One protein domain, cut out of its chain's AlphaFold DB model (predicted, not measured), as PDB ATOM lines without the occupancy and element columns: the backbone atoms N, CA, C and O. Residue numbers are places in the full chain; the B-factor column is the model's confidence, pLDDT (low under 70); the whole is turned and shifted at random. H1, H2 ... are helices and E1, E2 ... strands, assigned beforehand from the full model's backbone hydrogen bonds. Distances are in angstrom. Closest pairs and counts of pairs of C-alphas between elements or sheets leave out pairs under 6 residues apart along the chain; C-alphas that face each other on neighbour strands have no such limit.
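This is residues 2 to 110 of the 400 residues of an uncharacterized protein of Aeromonas veronii (UniProt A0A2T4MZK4). This domain is one strongly twisted sheet of six strands that turns sharply where E1 and E5 bend, with a single helix, H1, packed over the edge strand E6 and reaching toward E1 and E2. The strand E3 makes the opposite edge, and residues 96 to 101, in the long stretch after E6, stick out from the body. The printed part has 109 residues, with six named strands and one named helix in the order E1, E2, E3, E4, H1, E5, E6. The sheet runs E3 E4 E2 E1 E5 E6, antiparallel throughout, and the class is mostly strand. The whole is compact, with a radius of gyration of the C-alphas of 14.0 A and spans of 44 by 34 by 26 A.

Start with E1, residues 9 to 19, which bends by 101 degrees at residue 16. Its antiparallel neighbour E5, residues 71 to 83, bends by 127 degrees at residue 74; look at N 12 and O 80, 2.8 A apart. On the other side of E1 is E2, residues 23 to 27, its partner in a hairpin, with N 27 and O 15 at 2.8 A. Next comes E4, residues 48 to 54, antiparallel to E2, with N 51 and O 26 at 2.8 A. E4 forms a hairpin with the edge strand E3, residues 42 to 45, where N 43 and O 50 are 2.9 A apart. This pairing is staggered: E4 pairs with E3 over residues 48 to 51 and with E2 over 51 to 54. At the other edge, E6, residues 86 to 92, forms a hairpin with E5, with N 79 and O 91 at 2.8 A. H1, residues 57 to 66, is on the sheet at a height of 8.0 A, over E6 and along the strands, at 15 degrees to E6 on the local plane. Their closest C-alphas, of Val 59 and Gly 89, are 5.8 A apart. In H1, 5 of 6 O i to N i+4 pairs are within hydrogen-bond range.

Find C-alpha 9 at (-15.323, 10.340, 113.909); from there E1 runs 21.4 A to C-alpha 19. E5 is 24.6 A long, E4 18.2 A, E2 13.4 A and E3 9.4 A. H1 begins at C-alpha 57, (-8.085, 14.899, 96.276), and spans 14.7 A. E6 covers 17.9 A and ends at C-alpha 92, (-15.811, 26.691, 107.047).

The two C-alphas farthest apart, of Gln 3 and Gly 100, are 43.6 A apart. The printed part has no cut. The link from E2 to E3, 14 residues, is long; the other links are tight. Residues 93 to 110 hold no named element. Mean pLDDT of the printed part is 86.8; residues 32 and 37 to 40 are under 70.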
ATOM      1  N   LEU A   2     -14.212  -1.229 104.915       92.56
ATOM      2  CA  LEU A   2     -13.849  -1.129 106.326       92.56
ATOM      3  C   LEU A   2     -15.094  -1.201 107.199       92.56
ATOM      4  O   LEU A   2     -16.070  -0.502 106.914       92.56
ATOM      5  N   GLN A   3     -15.033  -1.979 108.279       93.75
ATOM      6  CA  GLN A   3     -16.029  -1.876 109.341       93.75
ATOM      7  C   GLN A   3     -15.997  -0.447 109.895       93.75
ATOM      8  O   GLN A   3     -14.930   0.111 110.186       93.75
ATOM      9  N   PHE A   4     -17.169   0.169 109.977       96.06
ATOM     10  CA  PHE A   4     -17.321   1.524 110.471       96.06
ATOM     11  C   PHE A   4     -17.323   1.536 111.999       96.06
ATOM     12  O   PHE A   4     -18.078   0.806 112.635       96.06
ATOM     13  N   ASP A   5     -16.510   2.416 112.574       94.69
ATOM     14  CA  ASP A   5     -16.492   2.705 114.005       94.69
ATOM     15  C   ASP A   5     -16.776   4.193 114.220       94.69
ATOM     16  O   ASP A   5     -15.979   5.059 113.843       94.69
ATOM     17  N   ILE A   6     -17.921   4.496 114.830       94.25
ATOM     18  CA  ILE A   6     -18.353   5.875 115.063       94.25
ATOM     19  C   ILE A   6     -17.385   6.648 115.964       94.25
ATOM     20  O   ILE A   6     -17.231   7.855 115.782       94.25
ATOM     21  N   ASN A   7     -16.663   5.969 116.862       94.56
ATOM     22  CA  ASN A   7     -15.720   6.608 117.784       94.56
ATOM     23  C   ASN A   7     -14.490   7.176 117.067       94.56
ATOM     24  O   ASN A   7     -13.777   8.020 117.608       94.56
ATOM     25  N   LYS A   8     -14.244   6.751 115.821       95.44
ATOM     26  CA  LYS A   8     -13.192   7.315 114.971       95.44
ATOM     27  C   LYS A   8     -13.590   8.659 114.361       95.44
ATOM     28  O   LYS A   8     -12.717   9.343 113.825       95.44
ATOM     29  N   LEU A   9     -14.867   9.048 114.413       95.19
ATOM     30  CA  LEU A   9     -15.323  10.340 113.909       95.19
ATOM     31  C   LEU A   9     -15.040  11.460 114.904       95.19
ATOM     32  O   LEU A   9     -15.435  11.402 116.063       95.19
ATOM     33  N   ARG A  10     -14.413  12.535 114.421       93.94
ATOM     34  CA  ARG A  10     -14.203  13.749 115.220       93.94
ATOM     35  C   ARG A  10     -14.108  14.999 114.362       93.94
ATOM     36  O   ARG A  10     -13.699  14.944 113.203       93.94
ATOM     37  N   SER A  11     -14.432  16.133 114.965       93.38
ATOM     38  CA  SER A  11     -14.190  17.464 114.410       93.38
ATOM     39  C   SER A  11     -13.052  18.134 115.163       93.38
ATOM     40  O   SER A  11     -13.050  18.131 116.393       93.38
ATOM     41  N   VAL A  12     -12.115  18.735 114.436       93.00
ATOM     42  CA  VAL A  12     -11.081  19.595 115.015       93.00
ATOM     43  C   VAL A  12     -11.189  20.992 114.430       93.00
ATOM     44  O   VAL A  12     -11.180  21.166 113.210       93.00
ATOM     45  N   TYR A  13     -11.284  21.986 115.305       92.88
ATOM     46  CA  TYR A  13     -11.427  23.384 114.927       92.88
ATOM     47  C   TYR A  13     -10.055  24.016 114.707       92.88
ATOM     48  O   TYR A  13      -9.169  23.912 115.552       92.88
ATOM     49  N   VAL A  14      -9.886  24.656 113.555       93.75
ATOM     50  CA  VAL A  14      -8.642  25.303 113.122       93.75
ATOM     51  C   VAL A  14      -8.959  26.597 112.385       93.75
ATOM     52  O   VAL A  14     -10.099  26.856 111.999       93.75
ATOM     53  N   TYR A  15      -7.932  27.386 112.098       93.44
ATOM     54  CA  TYR A  15      -8.026  28.509 111.182       93.44
ATOM     55  C   TYR A  15      -7.394  28.151 109.836       93.44
ATOM     56  O   TYR A  15      -6.216  27.826 109.736       93.44
ATOM     57  N   LEU A  16      -8.194  28.199 108.778       93.81
ATOM     58  CA  LEU A  16      -7.827  27.813 107.424       93.81
ATOM     59  C   LEU A  16      -7.411  29.031 106.595       93.81
ATOM     60  O   LEU A  16      -8.154  30.009 106.485       93.81
ATOM     61  N   LEU A  17      -6.248  28.936 105.953       93.38
ATOM     62  CA  LEU A  17      -5.719  29.958 105.046       93.38
ATOM     63  C   LEU A  17      -5.827  29.554 103.578       93.38
ATOM     64  O   LEU A  17      -6.106  30.401 102.727       93.38
ATOM     65  N   LYS A  18      -5.623  28.270 103.263       94.56
ATOM     66  CA  LYS A  18      -5.626  27.783 101.880       94.56
ATOM     67  C   LYS A  18      -5.983  26.306 101.773       94.56
ATOM     68  O   LYS A  18      -5.562  25.492 102.589       94.56
ATOM     69  N   VAL A  19      -6.697  25.969 100.704       94.62
ATOM     70  CA  VAL A  19      -6.993  24.609 100.253       94.62
ATOM     71  C   VAL A  19      -6.457  24.437  98.837       94.62
ATOM     72  O   VAL A  19      -6.797  25.191  97.925       94.62
ATOM     73  N   THR A  20      -5.626  23.422  98.640       94.31
ATOM     74  CA  THR A  20      -5.117  23.004  97.327       94.31
ATOM     75  C   THR A  20      -5.714  21.652  96.936       94.31
ATOM     76  O   THR A  20      -6.579  21.129  97.637       94.31
ATOM     77  N   GLY A  21      -5.281  21.083  95.806       92.12
ATOM     78  CA  GLY A  21      -5.703  19.740  95.404       92.12
ATOM     79  C   GLY A  21      -5.378  18.676  96.455       92.12
ATOM     80  O   GLY A  21      -6.210  17.802  96.686       92.12
ATOM     81  N   ASP A  22      -4.233  18.810  97.127       93.56
ATOM     82  CA  ASP A  22      -3.660  17.745  97.959       93.56
ATOM     83  C   ASP A  22      -3.277  18.203  99.377       93.56
ATOM     84  O   ASP A  22      -2.834  17.391 100.181       93.56
ATOM     85  N   TYR A  23      -3.431  19.492  99.699       94.81
ATOM     86  CA  TYR A  23      -3.019  20.053 100.992       94.81
ATOM     87  C   TYR A  23      -3.962  21.131 101.525       94.81
ATOM     88  O   TYR A  23      -4.502  21.933 100.754       94.81
ATOM     89  N   LEU A  24      -4.052  21.197 102.851       94.75
ATOM     90  CA  LEU A  24      -4.603  22.295 103.641       94.75
ATOM     91  C   LEU A  24      -3.474  23.066 104.324       94.75
ATOM     92  O   LEU A  24      -2.490  22.471 104.748       94.75
ATOM     93  N   TYR A  25      -3.649  24.375 104.461       94.25
ATOM     94  CA  TYR A  25      -2.735  25.263 105.177       94.25
ATOM     95  C   TYR A  25      -3.508  25.869 106.343       94.25
ATOM     96  O   TYR A  25      -4.438  26.655 106.117       94.25
ATOM     97  N   VAL A  26      -3.169  25.453 107.562       93.69
ATOM     98  CA  VAL A  26      -3.959  25.736 108.767       93.69
ATOM     99  C   VAL A  26      -3.109  26.249 109.928       93.69
ATOM    100  O   VAL A  26      -1.912  25.975 110.006       93.69
ATOM    101  N   THR A  27      -3.750  26.973 110.838       91.19
ATOM    102  CA  THR A  27      -3.177  27.516 112.076       91.19
ATOM    103  C   THR A  27      -4.099  27.193 113.260       91.19
ATOM    104  O   THR A  27      -5.304  27.006 113.076       91.19
ATOM    105  N   THR A  28      -3.558  27.113 114.477       86.25
ATOM    106  CA  THR A  28      -4.327  26.919 115.728       86.25
ATOM    107  C   THR A  28      -5.167  28.142 116.045       86.25
ATOM    108  O   THR A  28      -6.322  28.052 116.453       86.25
ATOM    109  N   HIS A  29      -4.574  29.307 115.817       82.56
ATOM    110  CA  HIS A  29      -5.118  30.593 116.197       82.56
ATOM    111  C   HIS A  29      -5.136  31.535 114.996       82.56
ATOM    112  O   HIS A  29      -4.412  31.362 114.008       82.56
ATOM    113  N   ARG A  30      -5.960  32.579 115.095       79.12
ATOM    114  CA  ARG A  30      -6.084  33.602 114.052       79.12
ATOM    115  C   ARG A  30      -4.803  34.425 113.864       79.12
ATOM    116  O   ARG A  30      -4.621  34.994 112.796       79.12
ATOM    117  N   ASN A  31      -3.943  34.481 114.883       75.25
ATOM    118  CA  ASN A  31      -2.649  35.172 114.868       75.25
ATOM    119  C   ASN A  31      -1.540  34.392 114.129       75.25
ATOM    120  O   ASN A  31      -0.473  34.952 113.907       75.25
ATOM    121  N   GLY A  32      -1.783  33.137 113.727       67.69
ATOM    122  CA  GLY A  32      -0.858  32.384 112.880       67.69
ATOM    123  C   GLY A  32       0.076  31.403 113.584       67.69
ATOM    124  O   GLY A  32       1.129  31.105 113.031       67.69
ATOM    125  N   GLU A  33      -0.274  30.894 114.766       75.81
ATOM    126  CA  GLU A  33       0.460  29.768 115.365       75.81
ATOM    127  C   GLU A  33       0.153  28.442 114.642       75.81
ATOM    128  O   GLU A  33      -1.013  28.184 114.321       75.81
ATOM    129  N   PRO A  34       1.155  27.586 114.370       75.50
ATOM    130  CA  PRO A  34       0.949  26.328 113.655       75.50
ATOM    131  C   PRO A  34       0.107  25.337 114.474       75.50
ATOM    132  O   PRO A  34       0.262  25.226 115.687       75.50
ATOM    133  N   TYR A  35      -0.766  24.600 113.779       77.00
ATOM    134  CA  TYR A  35      -1.688  23.608 114.352       77.00
ATOM    135  C   TYR A  35      -0.990  22.354 114.896       77.00
ATOM    136  O   TYR A  35      -1.348  21.863 115.963       77.00
ATOM    137  N   LEU A  36       0.022  21.846 114.191       74.69
ATOM    138  CA  LEU A  36       0.893  20.767 114.665       74.69
ATOM    139  C   LEU A  36       2.299  21.315 114.924       74.69
ATOM    140  O   LEU A  36       2.846  22.073 114.118       74.69
ATOM    141  N   SER A  37       2.883  20.917 116.053       57.47
ATOM    142  CA  SER A  37       4.194  21.373 116.531       57.47
ATOM    143  C   SER A  37       5.382  20.643 115.893       57.47
ATOM    144  O   SER A  37       6.522  21.053 116.101       57.47
ATOM    145  N   THR A  38       5.146  19.594 115.100       62.91
ATOM    146  CA  THR A  38       6.198  18.859 114.387       62.91
ATOM    147  C   THR A  38       6.785  19.711 113.260       62.91
ATOM    148  O   THR A  38       6.065  20.230 112.408       62.91
ATOM    149  N   ALA A  39       8.112  19.869 113.258       60.66
ATOM    150  CA  ALA A  39       8.820  20.787 112.361       60.66
ATOM    151  C   ALA A  39       8.681  20.437 110.866       60.66
ATOM    152  O   ALA A  39       8.750  21.329 110.027       60.66
ATOM    153  N   GLU A  40       8.458  19.163 110.531       65.19
ATOM    154  CA  GLU A  40       8.412  18.671 109.145       65.19
ATOM    155  C   GLU A  40       7.191  19.168 108.354       65.19
ATOM    156  O   GLU A  40       7.269  19.345 107.137       65.19
ATOM    157  N   ASP A  41       6.085  19.467 109.040       71.31
ATOM    158  CA  ASP A  41       4.833  19.905 108.413       71.31
ATOM    159  C   ASP A  41       4.640  21.428 108.460       71.31
ATOM    160  O   ASP A  41       3.647  21.952 107.944       71.31
ATOM    161  N   GLN A  42       5.562  22.163 109.089       81.81
ATOM    162  CA  GLN A  42       5.476  23.615 109.224       81.81
ATOM    163  C   GLN A  42       6.100  24.320 108.024       81.81
ATOM    164  O   GLN A  42       7.251  24.095 107.659       81.81
ATOM    165  N   VAL A  43       5.345  25.237 107.427       83.81
ATOM    166  CA  VAL A  43       5.810  26.070 106.316       83.81
ATOM    167  C   VAL A  43       5.437  27.525 106.561       83.81
ATOM    168  O   VAL A  43       4.414  27.829 107.175       83.81
ATOM    169  N   SER A  44       6.248  28.445 106.052       84.06
ATOM    170  CA  SER A  44       5.864  29.854 105.994       84.06
ATOM    171  C   SER A  44       4.888  30.067 104.838       84.06
ATOM    172  O   SER A  44       5.160  29.675 103.701       84.06
ATOM    173  N   TYR A  45       3.746  30.692 105.117       83.00
ATOM    174  CA  TYR A  45       2.770  31.079 104.107       83.00
ATOM    175  C   TYR A  45       2.320  32.520 104.324       83.00
ATOM    176  O   TYR A  45       1.586  32.814 105.270       83.00
ATOM    177  N   ARG A  46       2.744  33.416 103.421       82.75
ATOM    178  CA  ARG A  46       2.673  34.871 103.639       82.75
ATOM    179  C   ARG A  46       3.321  35.210 104.991       82.75
ATOM    180  O   ARG A  46       4.389  34.684 105.283       82.75
ATOM    181  N   ASP A  47       2.645  35.995 105.822       84.31
ATOM    182  CA  ASP A  47       3.144  36.429 107.131       84.31
ATOM    183  C   ASP A  47       2.832  35.439 108.274       84.31
ATOM    184  O   ASP A  47       2.944  35.792 109.443       84.31
ATOM    185  N   HIS A  48       2.402  34.206 107.964       82.06
ATOM    186  CA  HIS A  48       1.986  33.209 108.961       82.06
ATOM    187  C   HIS A  48       2.879  31.964 108.918       82.06
ATOM    188  O   HIS A  48       3.261  31.496 107.841       82.06
ATOM    189  N   LYS A  49       3.142  31.365 110.088       86.00
ATOM    190  CA  LYS A  49       3.644  29.989 110.183       86.00
ATOM    191  C   LYS A  49       2.452  29.041 110.188       86.00
ATOM    192  O   LYS A  49       1.598  29.117 111.061       86.00
ATOM    193  N   VAL A  50       2.368  28.158 109.202       89.19
ATOM    194  CA  VAL A  50       1.197  27.293 109.019       89.19
ATOM    195  C   VAL A  50       1.600  25.831 109.021       89.19
ATOM    196  O   VAL A  50       2.692  25.476 108.584       89.19
ATOM    197  N   THR A  51       0.694  24.972 109.467       91.88
ATOM    198  CA  THR A  51       0.816  23.526 109.290       91.88
ATOM    199  C   THR A  51       0.223  23.143 107.940       91.88
ATOM    200  O   THR A  51      -0.922  23.487 107.624       91.88
ATOM    201  N   LYS A  52       1.006  22.425 107.139       91.94
ATOM    202  CA  LYS A  52       0.626  21.909 105.829       91.94
ATOM    203  C   LYS A  52       0.164  20.459 105.965       91.94
ATOM    204  O   LYS A  52       0.972  19.544 106.002       91.94
ATOM    205  N   ILE A  53      -1.148  20.240 105.985       92.25
ATOM    206  CA  ILE A  53      -1.733  18.905 106.163       92.25
ATOM    207  C   ILE A  53      -2.092  18.313 104.805       92.25
ATOM    208  O   ILE A  53      -2.816  18.941 104.027       92.25
ATOM    209  N   LYS A  54      -1.627  17.095 104.520       92.31
ATOM    210  CA  LYS A  54      -2.015  16.358 103.313       92.31
ATOM    211  C   LYS A  54      -3.485  15.945 103.392       92.31
ATOM    212  O   LYS A  54      -3.952  15.452 104.413       92.31
ATOM    213  N   ILE A  55      -4.210  16.118 102.293       93.69
ATOM    214  CA  ILE A  55      -5.594  15.670 102.150       93.69
ATOM    215  C   ILE A  55      -5.784  14.904 100.856       93.69
ATOM    216  O   ILE A  55      -5.121  15.147  99.849       93.69
ATOM    217  N   HIS A  56      -6.758  14.003 100.861       94.50
ATOM    218  CA  HIS A  56      -7.132  13.305  99.648       94.50
ATOM    219  C   HIS A  56      -7.827  14.235  98.647       94.50
ATOM    220  O   HIS A  56      -8.696  15.037  99.003       94.50
ATOM    221  N   ARG A  57      -7.536  14.061  97.354       91.75
ATOM    222  CA  ARG A  57      -8.085  14.899  96.276       91.75
ATOM    223  C   ARG A  57      -9.615  14.931  96.223       91.75
ATOM    224  O   ARG A  57     -10.203  15.922  95.803       91.75
ATOM    225  N   SER A  58     -10.301  13.865  96.639       90.12
ATOM    226  CA  SER A  58     -11.773  13.897  96.696       90.12
ATOM    227  C   SER A  58     -12.305  14.846  97.774       90.12
ATOM    228  O   SER A  58     -13.402  15.377  97.624       90.12
ATOM    229  N   VAL A  59     -11.552  15.053  98.856       91.88
ATOM    230  CA  VAL A  59     -11.917  15.969  99.944       91.88
ATOM    231  C   VAL A  59     -11.782  17.407  99.457       91.88
ATOM    232  O   VAL A  59     -12.730  18.180  99.588       91.88
ATOM    233  N   SER A  60     -10.666  17.744  98.799       92.69
ATOM    234  CA  SER A  60     -10.480  19.071  98.195       92.69
ATOM    235  C   SER A  60     -11.508  19.352  97.097       92.69
ATOM    236  O   SER A  60     -12.099  20.428  97.068       92.69
ATOM    237  N   GLN A  61     -11.815  18.378  96.237       89.56
ATOM    238  CA  GLN A  61     -12.888  18.503  95.244       89.56
ATOM    239  C   GLN A  61     -14.259  18.722  95.892       89.56
ATOM    240  O   GLN A  61     -15.026  19.567  95.426       89.56
ATOM    241  N   GLY A  62     -14.562  17.996  96.972       86.12
ATOM    242  CA  GLY A  62     -15.771  18.204  97.765       86.12
ATOM    243  C   GLY A  62     -15.838  19.627  98.313       86.12
ATOM    244  O   GLY A  62     -16.848  20.304  98.143       86.12
ATOM    245  N   PHE A  63     -14.735  20.120  98.873       89.00
ATOM    246  CA  PHE A  63     -14.618  21.490  99.356       89.00
ATOM    247  C   PHE A  63     -14.843  22.527  98.236       89.00
ATOM    248  O   PHE A  63     -15.670  23.428  98.392       89.00
ATOM    249  N   PHE A  64     -14.186  22.370  97.081       89.19
ATOM    250  CA  PHE A  64     -14.298  23.280  95.931       89.19
ATOM    251  C   PHE A  64     -15.681  23.288  95.281       89.19
ATOM    252  O   PHE A  64     -16.050  24.268  94.642       89.19
ATOM    253  N   LYS A  65     -16.466  22.218  95.445       85.25
ATOM    254  CA  LYS A  65     -17.846  22.169  94.950       85.25
ATOM    255  C   LYS A  65     -18.759  23.164  95.675       85.25
ATOM    256  O   LYS A  65     -19.726  23.642  95.087       85.25
ATOM    257  N   PHE A  66     -18.474  23.459  96.941       80.19
ATOM    258  CA  PHE A  66     -19.339  24.293  97.784       80.19
ATOM    259  C   PHE A  66     -18.728  25.646  98.145       80.19
ATOM    260  O   PHE A  66     -19.465  26.547  98.548       80.19
ATOM    261  N   ASN A  67     -17.418  25.805  97.953       83.50
ATOM    262  CA  ASN A  67     -16.674  27.010  98.289       83.50
ATOM    263  C   ASN A  67     -15.997  27.584  97.045       83.50
ATOM    264  O   ASN A  67     -15.172  26.931  96.409       83.50
ATOM    265  N   VAL A  68     -16.333  28.835  96.727       80.19
ATOM    266  CA  VAL A  68     -15.706  29.585  95.626       80.19
ATOM    267  C   VAL A  68     -14.272  29.970  95.995       80.19
ATOM    268  O   VAL A  68     -13.358  29.853  95.181       80.19
ATOM    269  N   MET A  69     -14.069  30.401  97.243       84.38
ATOM    270  CA  MET A  69     -12.757  30.781  97.754       84.38
ATOM    271  C   MET A  69     -11.972  29.551  98.200       84.38
ATOM    272  O   MET A  69     -12.452  28.738  98.991       84.38
ATOM    273  N   LYS A  70     -10.743  29.450  97.696       89.88
ATOM    274  CA  LYS A  70      -9.775  28.395  98.036       89.88
ATOM    275  C   LYS A  70      -8.619  28.923  98.873       89.88
ATOM    276  O   LYS A  70      -7.853  28.147  99.426       89.88
ATOM    277  N   GLU A  71      -8.486  30.237  98.933       93.12
ATOM    278  CA  GLU A  71      -7.425  30.948  99.617       93.12
ATOM    279  C   GLU A  71      -8.023  32.199 100.249       93.12
ATOM    280  O   GLU A  71      -8.863  32.865  99.639       93.12
ATOM    281  N   PHE A  72      -7.613  32.495 101.476       89.31
ATOM    282  CA  PHE A  72      -8.195  33.558 102.281       89.31
ATOM    283  C   PHE A  72      -7.147  34.629 102.585       89.31
ATOM    284  O   PHE A  72      -5.973  34.339 102.811       89.31
ATOM    285  N   SER A  73      -7.558  35.899 102.554       85.69
ATOM    286  CA  SER A  73      -6.702  37.026 102.952       85.69
ATOM    287  C   SER A  73      -6.403  37.012 104.452       85.69
ATOM    288  O   SER A  73      -5.306  37.371 104.856       85.69
ATOM    289  N   SER A  74      -7.359  36.542 105.255       84.88
ATOM    290  CA  SER A  74      -7.229  36.317 106.695       84.88
ATOM    291  C   SER A  74      -7.671  34.893 107.053       84.88
ATOM    292  O   SER A  74      -8.579  34.373 106.390       84.88
ATOM    293  N   PRO A  75      -7.074  34.259 108.083       89.00
ATOM    294  CA  PRO A  75      -7.445  32.905 108.479       89.00
ATOM    295  C   PRO A  75      -8.939  32.795 108.820       89.00
ATOM    296  O   PRO A  75      -9.491  33.626 109.551       89.00
ATOM    297  N   ARG A  76      -9.611  31.770 108.282       90.25
ATOM    298  CA  ARG A  76     -11.044  31.510 108.484       90.25
ATOM    299  C   ARG A  76     -11.254  30.350 109.436       90.25
ATOM    300  O   ARG A  76     -10.695  29.285 109.207       90.25
ATOM    301  N   LEU A  77     -12.093  30.538 110.452       92.25
ATOM    302  CA  LEU A  77     -12.464  29.449 111.348       92.25
ATOM    303  C   LEU A  77     -13.107  28.310 110.542       92.25
ATOM    304  O   LEU A  77     -14.011  28.534 109.730       92.25
ATOM    305  N   ALA A  78     -12.596  27.105 110.740       93.50
ATOM    306  CA  ALA A  78     -12.964  25.911 110.005       93.50
ATOM    307  C   ALA A  78     -12.963  24.691 110.930       93.50
ATOM    308  O   ALA A  78     -12.284  24.669 111.951       93.50
ATOM    309  N   SER A  79     -13.715  23.665 110.546       93.81
ATOM    310  CA  SER A  79     -13.702  22.342 111.157       93.81
ATOM    311  C   SER A  79     -13.107  21.350 110.168       93.81
ATOM    312  O   SER A  79     -13.617  21.170 109.056       93.81
ATOM    313  N   LEU A  80     -12.020  20.707 110.580       94.56
ATOM    314  CA  LEU A  80     -11.458  19.537 109.926       94.56
ATOM    315  C   LEU A  80     -12.167  18.306 110.483       94.56
ATOM    316  O   LEU A  80     -12.102  18.031 111.680       94.56
ATOM    317  N   ASN A  81     -12.856  17.574 109.617       94.56
ATOM    318  CA  ASN A  81     -13.641  16.411 110.008       94.56
ATOM    319  C   ASN A  81     -12.840  15.155 109.685       94.56
ATOM    320  O   ASN A  81     -12.456  14.962 108.529       94.56
ATOM    321  N   TYR A  82     -12.601  14.318 110.687       94.25
ATOM    322  CA  TYR A  82     -11.753  13.134 110.603       94.25
ATOM    323  C   TYR A  82     -12.554  11.840 110.736       94.25
ATOM    324  O   TYR A  82     -13.572  11.807 111.426       94.25
ATOM    325  N   TYR A  83     -12.031  10.780 110.122       95.19
ATOM    326  CA  TYR A  83     -12.262   9.390 110.506       95.19
ATOM    327  C   TYR A  83     -10.899   8.762 110.812       95.19
ATOM    328  O   TYR A  83     -10.088   8.560 109.910       95.19
ATOM    329  N   GLY A  84     -10.608   8.522 112.089       93.38
ATOM    330  CA  GLY A  84      -9.272   8.130 112.536       93.38
ATOM    331  C   GLY A  84      -8.259   9.247 112.271       93.38
ATOM    332  O   GLY A  84      -8.413  10.372 112.759       93.38
ATOM    333  N   SER A  85      -7.220   8.944 111.493       91.75
ATOM    334  CA  SER A  85      -6.213   9.910 111.034       91.75
ATOM    335  C   SER A  85      -6.597  10.629 109.738       91.75
ATOM    336  O   SER A  85      -6.007  11.661 109.422       91.75
ATOM    337  N   ASP A  86      -7.589  10.133 108.999       93.31
ATOM    338  CA  ASP A  86      -7.918  10.647 107.672       93.31
ATOM    339  C   ASP A  86      -8.901  11.809 107.729       93.31
ATOM    340  O   ASP A  86      -9.992  11.700 108.293       93.31
ATOM    341  N   ILE A  87      -8.559  12.916 107.068       93.88
ATOM    342  CA  ILE A  87      -9.501  14.017 106.862       93.88
ATOM    343  C   ILE A  87     -10.541  13.572 105.839       93.88
ATOM    344  O   ILE A  87     -10.226  13.289 104.683       93.88
ATOM    345  N   ILE A  88     -11.806  13.567 106.247       93.38
ATOM    346  CA  ILE A  88     -12.937  13.170 105.412       93.38
ATOM    347  C   ILE A  88     -13.784  14.337 104.911       93.38
ATOM    348  O   ILE A  88     -14.533  14.166 103.943       93.38
ATOM    349  N   GLY A  89     -13.636  15.517 105.514       92.44
ATOM    350  CA  GLY A  89     -14.346  16.731 105.131       92.44
ATOM    351  C   GLY A  89     -13.735  17.988 105.742       92.44
ATOM    352  O   GLY A  89     -13.022  17.928 106.739       92.44
ATOM    353  N   VAL A  90     -14.039  19.131 105.130       93.12
ATOM    354  CA  VAL A  90     -13.646  20.459 105.615       93.12
ATOM    355  C   VAL A  90     -14.874  21.355 105.572       93.12
ATOM    356  O   VAL A  90     -15.487  21.519 104.514       93.12
ATOM    357  N   GLU A  91     -15.230  21.927 106.715       91.44
ATOM    358  CA  GLU A  91     -16.326  22.883 106.865       91.44
ATOM    359  C   GLU A  91     -15.751  24.240 107.270       91.44
ATOM    360  O   GLU A  91     -14.876  24.304 108.123       91.44
ATOM    361  N   ILE A  92     -16.219  25.332 106.665       90.06
ATOM    362  CA  ILE A  92     -15.811  26.691 107.047       90.06
ATOM    363  C   ILE A  92     -17.000  27.383 107.689       90.06
ATOM    364  O   ILE A  92     -18.125  27.272 107.197       90.06
ATOM    365  N   GLN A  93     -16.733  28.145 108.747       87.62
ATOM    366  CA  GLN A  93     -17.724  29.001 109.369       87.62
ATOM    367  C   GLN A  93     -18.309  29.983 108.343       87.62
ATOM    368  O   GLN A  93     -17.603  30.794 107.736       87.62
ATOM    369  N   MET A  94     -19.626  29.922 108.151       79.94
ATOM    370  CA  MET A  94     -20.317  30.820 107.231       79.94
ATOM    371  C   MET A  94     -20.608  32.171 107.888       79.94
ATOM    372  O   MET A  94     -20.887  32.261 109.082       79.94
ATOM    373  N   PHE A  95     -20.585  33.230 107.081       76.50
ATOM    374  CA  PHE A  95     -21.016  34.558 107.510       76.50
ATOM    375  C   PHE A  95     -22.529  34.568 107.752       76.50
ATOM    376  O   PHE A  95     -23.303  34.240 106.844       76.50
ATOM    377  N   ASN A  96     -22.963  34.970 108.948       72.62
ATOM    378  CA  ASN A  96     -24.381  35.080 109.252       72.62
ATOM    379  C   ASN A  96     -24.913  36.418 108.726       72.62
ATOM    380  O   ASN A  96     -24.716  37.469 109.330       72.62
ATOM    381  N   ARG A  97     -25.630  36.370 107.596       72.69
ATOM    382  CA  ARG A  97     -26.213  37.566 106.966       72.69
ATOM    383  C   ARG A  97     -27.235  38.286 107.844       72.69
ATOM    384  O   ARG A  97     -27.355  39.493 107.708       72.69
ATOM    385  N   ARG A  98     -27.963  37.571 108.713       73.12
ATOM    386  CA  ARG A  98     -28.970  38.182 109.601       73.12
ATOM    387  C   ARG A  98     -28.316  38.982 110.722       73.12
ATOM    388  O   ARG A  98     -28.798  40.050 111.057       73.12
ATOM    389  N   LEU A  99     -27.210  38.471 111.262       71.88
ATOM    390  CA  LEU A  99     -26.446  39.135 112.323       71.88
ATOM    391  C   LEU A  99     -25.396  40.117 111.782       71.88
ATOM    392  O   LEU A  99     -24.725  40.777 112.564       71.88
ATOM    393  N   GLY A 100     -25.190  40.171 110.462       77.69
ATOM    394  CA  GLY A 100     -24.133  40.979 109.847       77.69
ATOM    395  C   GLY A 100     -22.715  40.606 110.302       77.69
ATOM    396  O   GLY A 100     -21.791  41.393 110.123       77.69
ATOM    397  N   ALA A 101     -22.526  39.420 110.888       78.94
ATOM    398  CA  ALA A 101     -21.287  39.022 111.545       78.94
ATOM    399  C   ALA A 101     -21.041  37.508 111.446       78.94
ATOM    400  O   ALA A 101     -21.933  36.714 111.137       78.94
ATOM    401  N   PHE A 102     -19.805  37.094 111.718       79.75
ATOM    402  CA  PHE A 102     -19.505  35.697 112.036       79.75
ATOM    403  C   PHE A 102     -19.907  35.416 113.488       79.75
ATOM    404  O   PHE A 102     -19.826  36.309 114.328       79.75
ATOM    405  N   GLN A 103     -20.326  34.184 113.789       79.06
ATOM    406  CA  GLN A 103     -20.491  33.768 115.185       79.06
ATOM    407  C   GLN A 103     -19.136  33.834 115.906       79.06
ATOM    408  O   GLN A 103     -18.091  33.607 115.288       79.06
ATOM    409  N   ALA A 104     -19.146  34.129 117.208       80.44
ATOM    410  CA  ALA A 104     -17.942  34.016 118.028       80.44
ATOM    411  C   ALA A 104     -17.384  32.586 117.946       80.44
ATOM    412  O   ALA A 104     -18.151  31.631 117.795       80.44
ATOM    413  N   ALA A 105     -16.058  32.441 118.010       81.50
ATOM    414  CA  ALA A 105     -15.405  31.149 117.819       81.50
ATOM    415  C   ALA A 105     -15.852  30.119 118.870       81.50
ATOM    416  O   ALA A 105     -16.144  28.987 118.496       81.50
ATOM    417  N   GLU A 106     -16.003  30.533 120.134       82.81
ATOM    418  CA  GLU A 106     -16.525  29.680 121.214       82.81
ATOM    419  C   GLU A 106     -17.966  29.193 120.991       82.81
ATOM    420  O   GLU A 106     -18.355  28.151 121.508       82.81
ATOM    421  N   ASN A 107     -18.748  29.919 120.189       84.19
ATOM    422  CA  ASN A 107     -20.172  29.661 119.982       84.19
ATOM    423  C   ASN A 107     -20.454  28.947 118.655       84.19
ATOM    424  O   ASN A 107     -21.605  28.624 118.351       84.19
ATOM    425  N   TRP A 108     -19.430  28.722 117.826       87.25
ATOM    426  CA  TRP A 108     -19.600  28.038 116.553       87.25
ATOM    427  C   TRP A 108     -19.384  26.535 116.696       87.25
ATOM    428  O   TRP A 108     -18.283  26.068 116.970       87.25
ATOM    429  N   GLN A 109     -20.434  25.772 116.406       87.56
ATOM    430  CA  GLN A 109     -20.373  24.320 116.300       87.56
ATOM    431  C   GLN A 109     -20.561  23.900 114.840       87.56
ATOM    432  O   GLN A 109     -21.545  24.285 114.199       87.56
ATOM    433  N   SER A 110     -19.638  23.082 114.327       89.50
ATOM    434  CA  SER A 110     -19.707  22.541 112.968       89.50
ATOM    435  C   SER A 110     -20.967  21.691 112.773       89.50
ATOM    436  O   SER A 110     -21.416  20.985 113.684       89.50
TER     437      SER A 110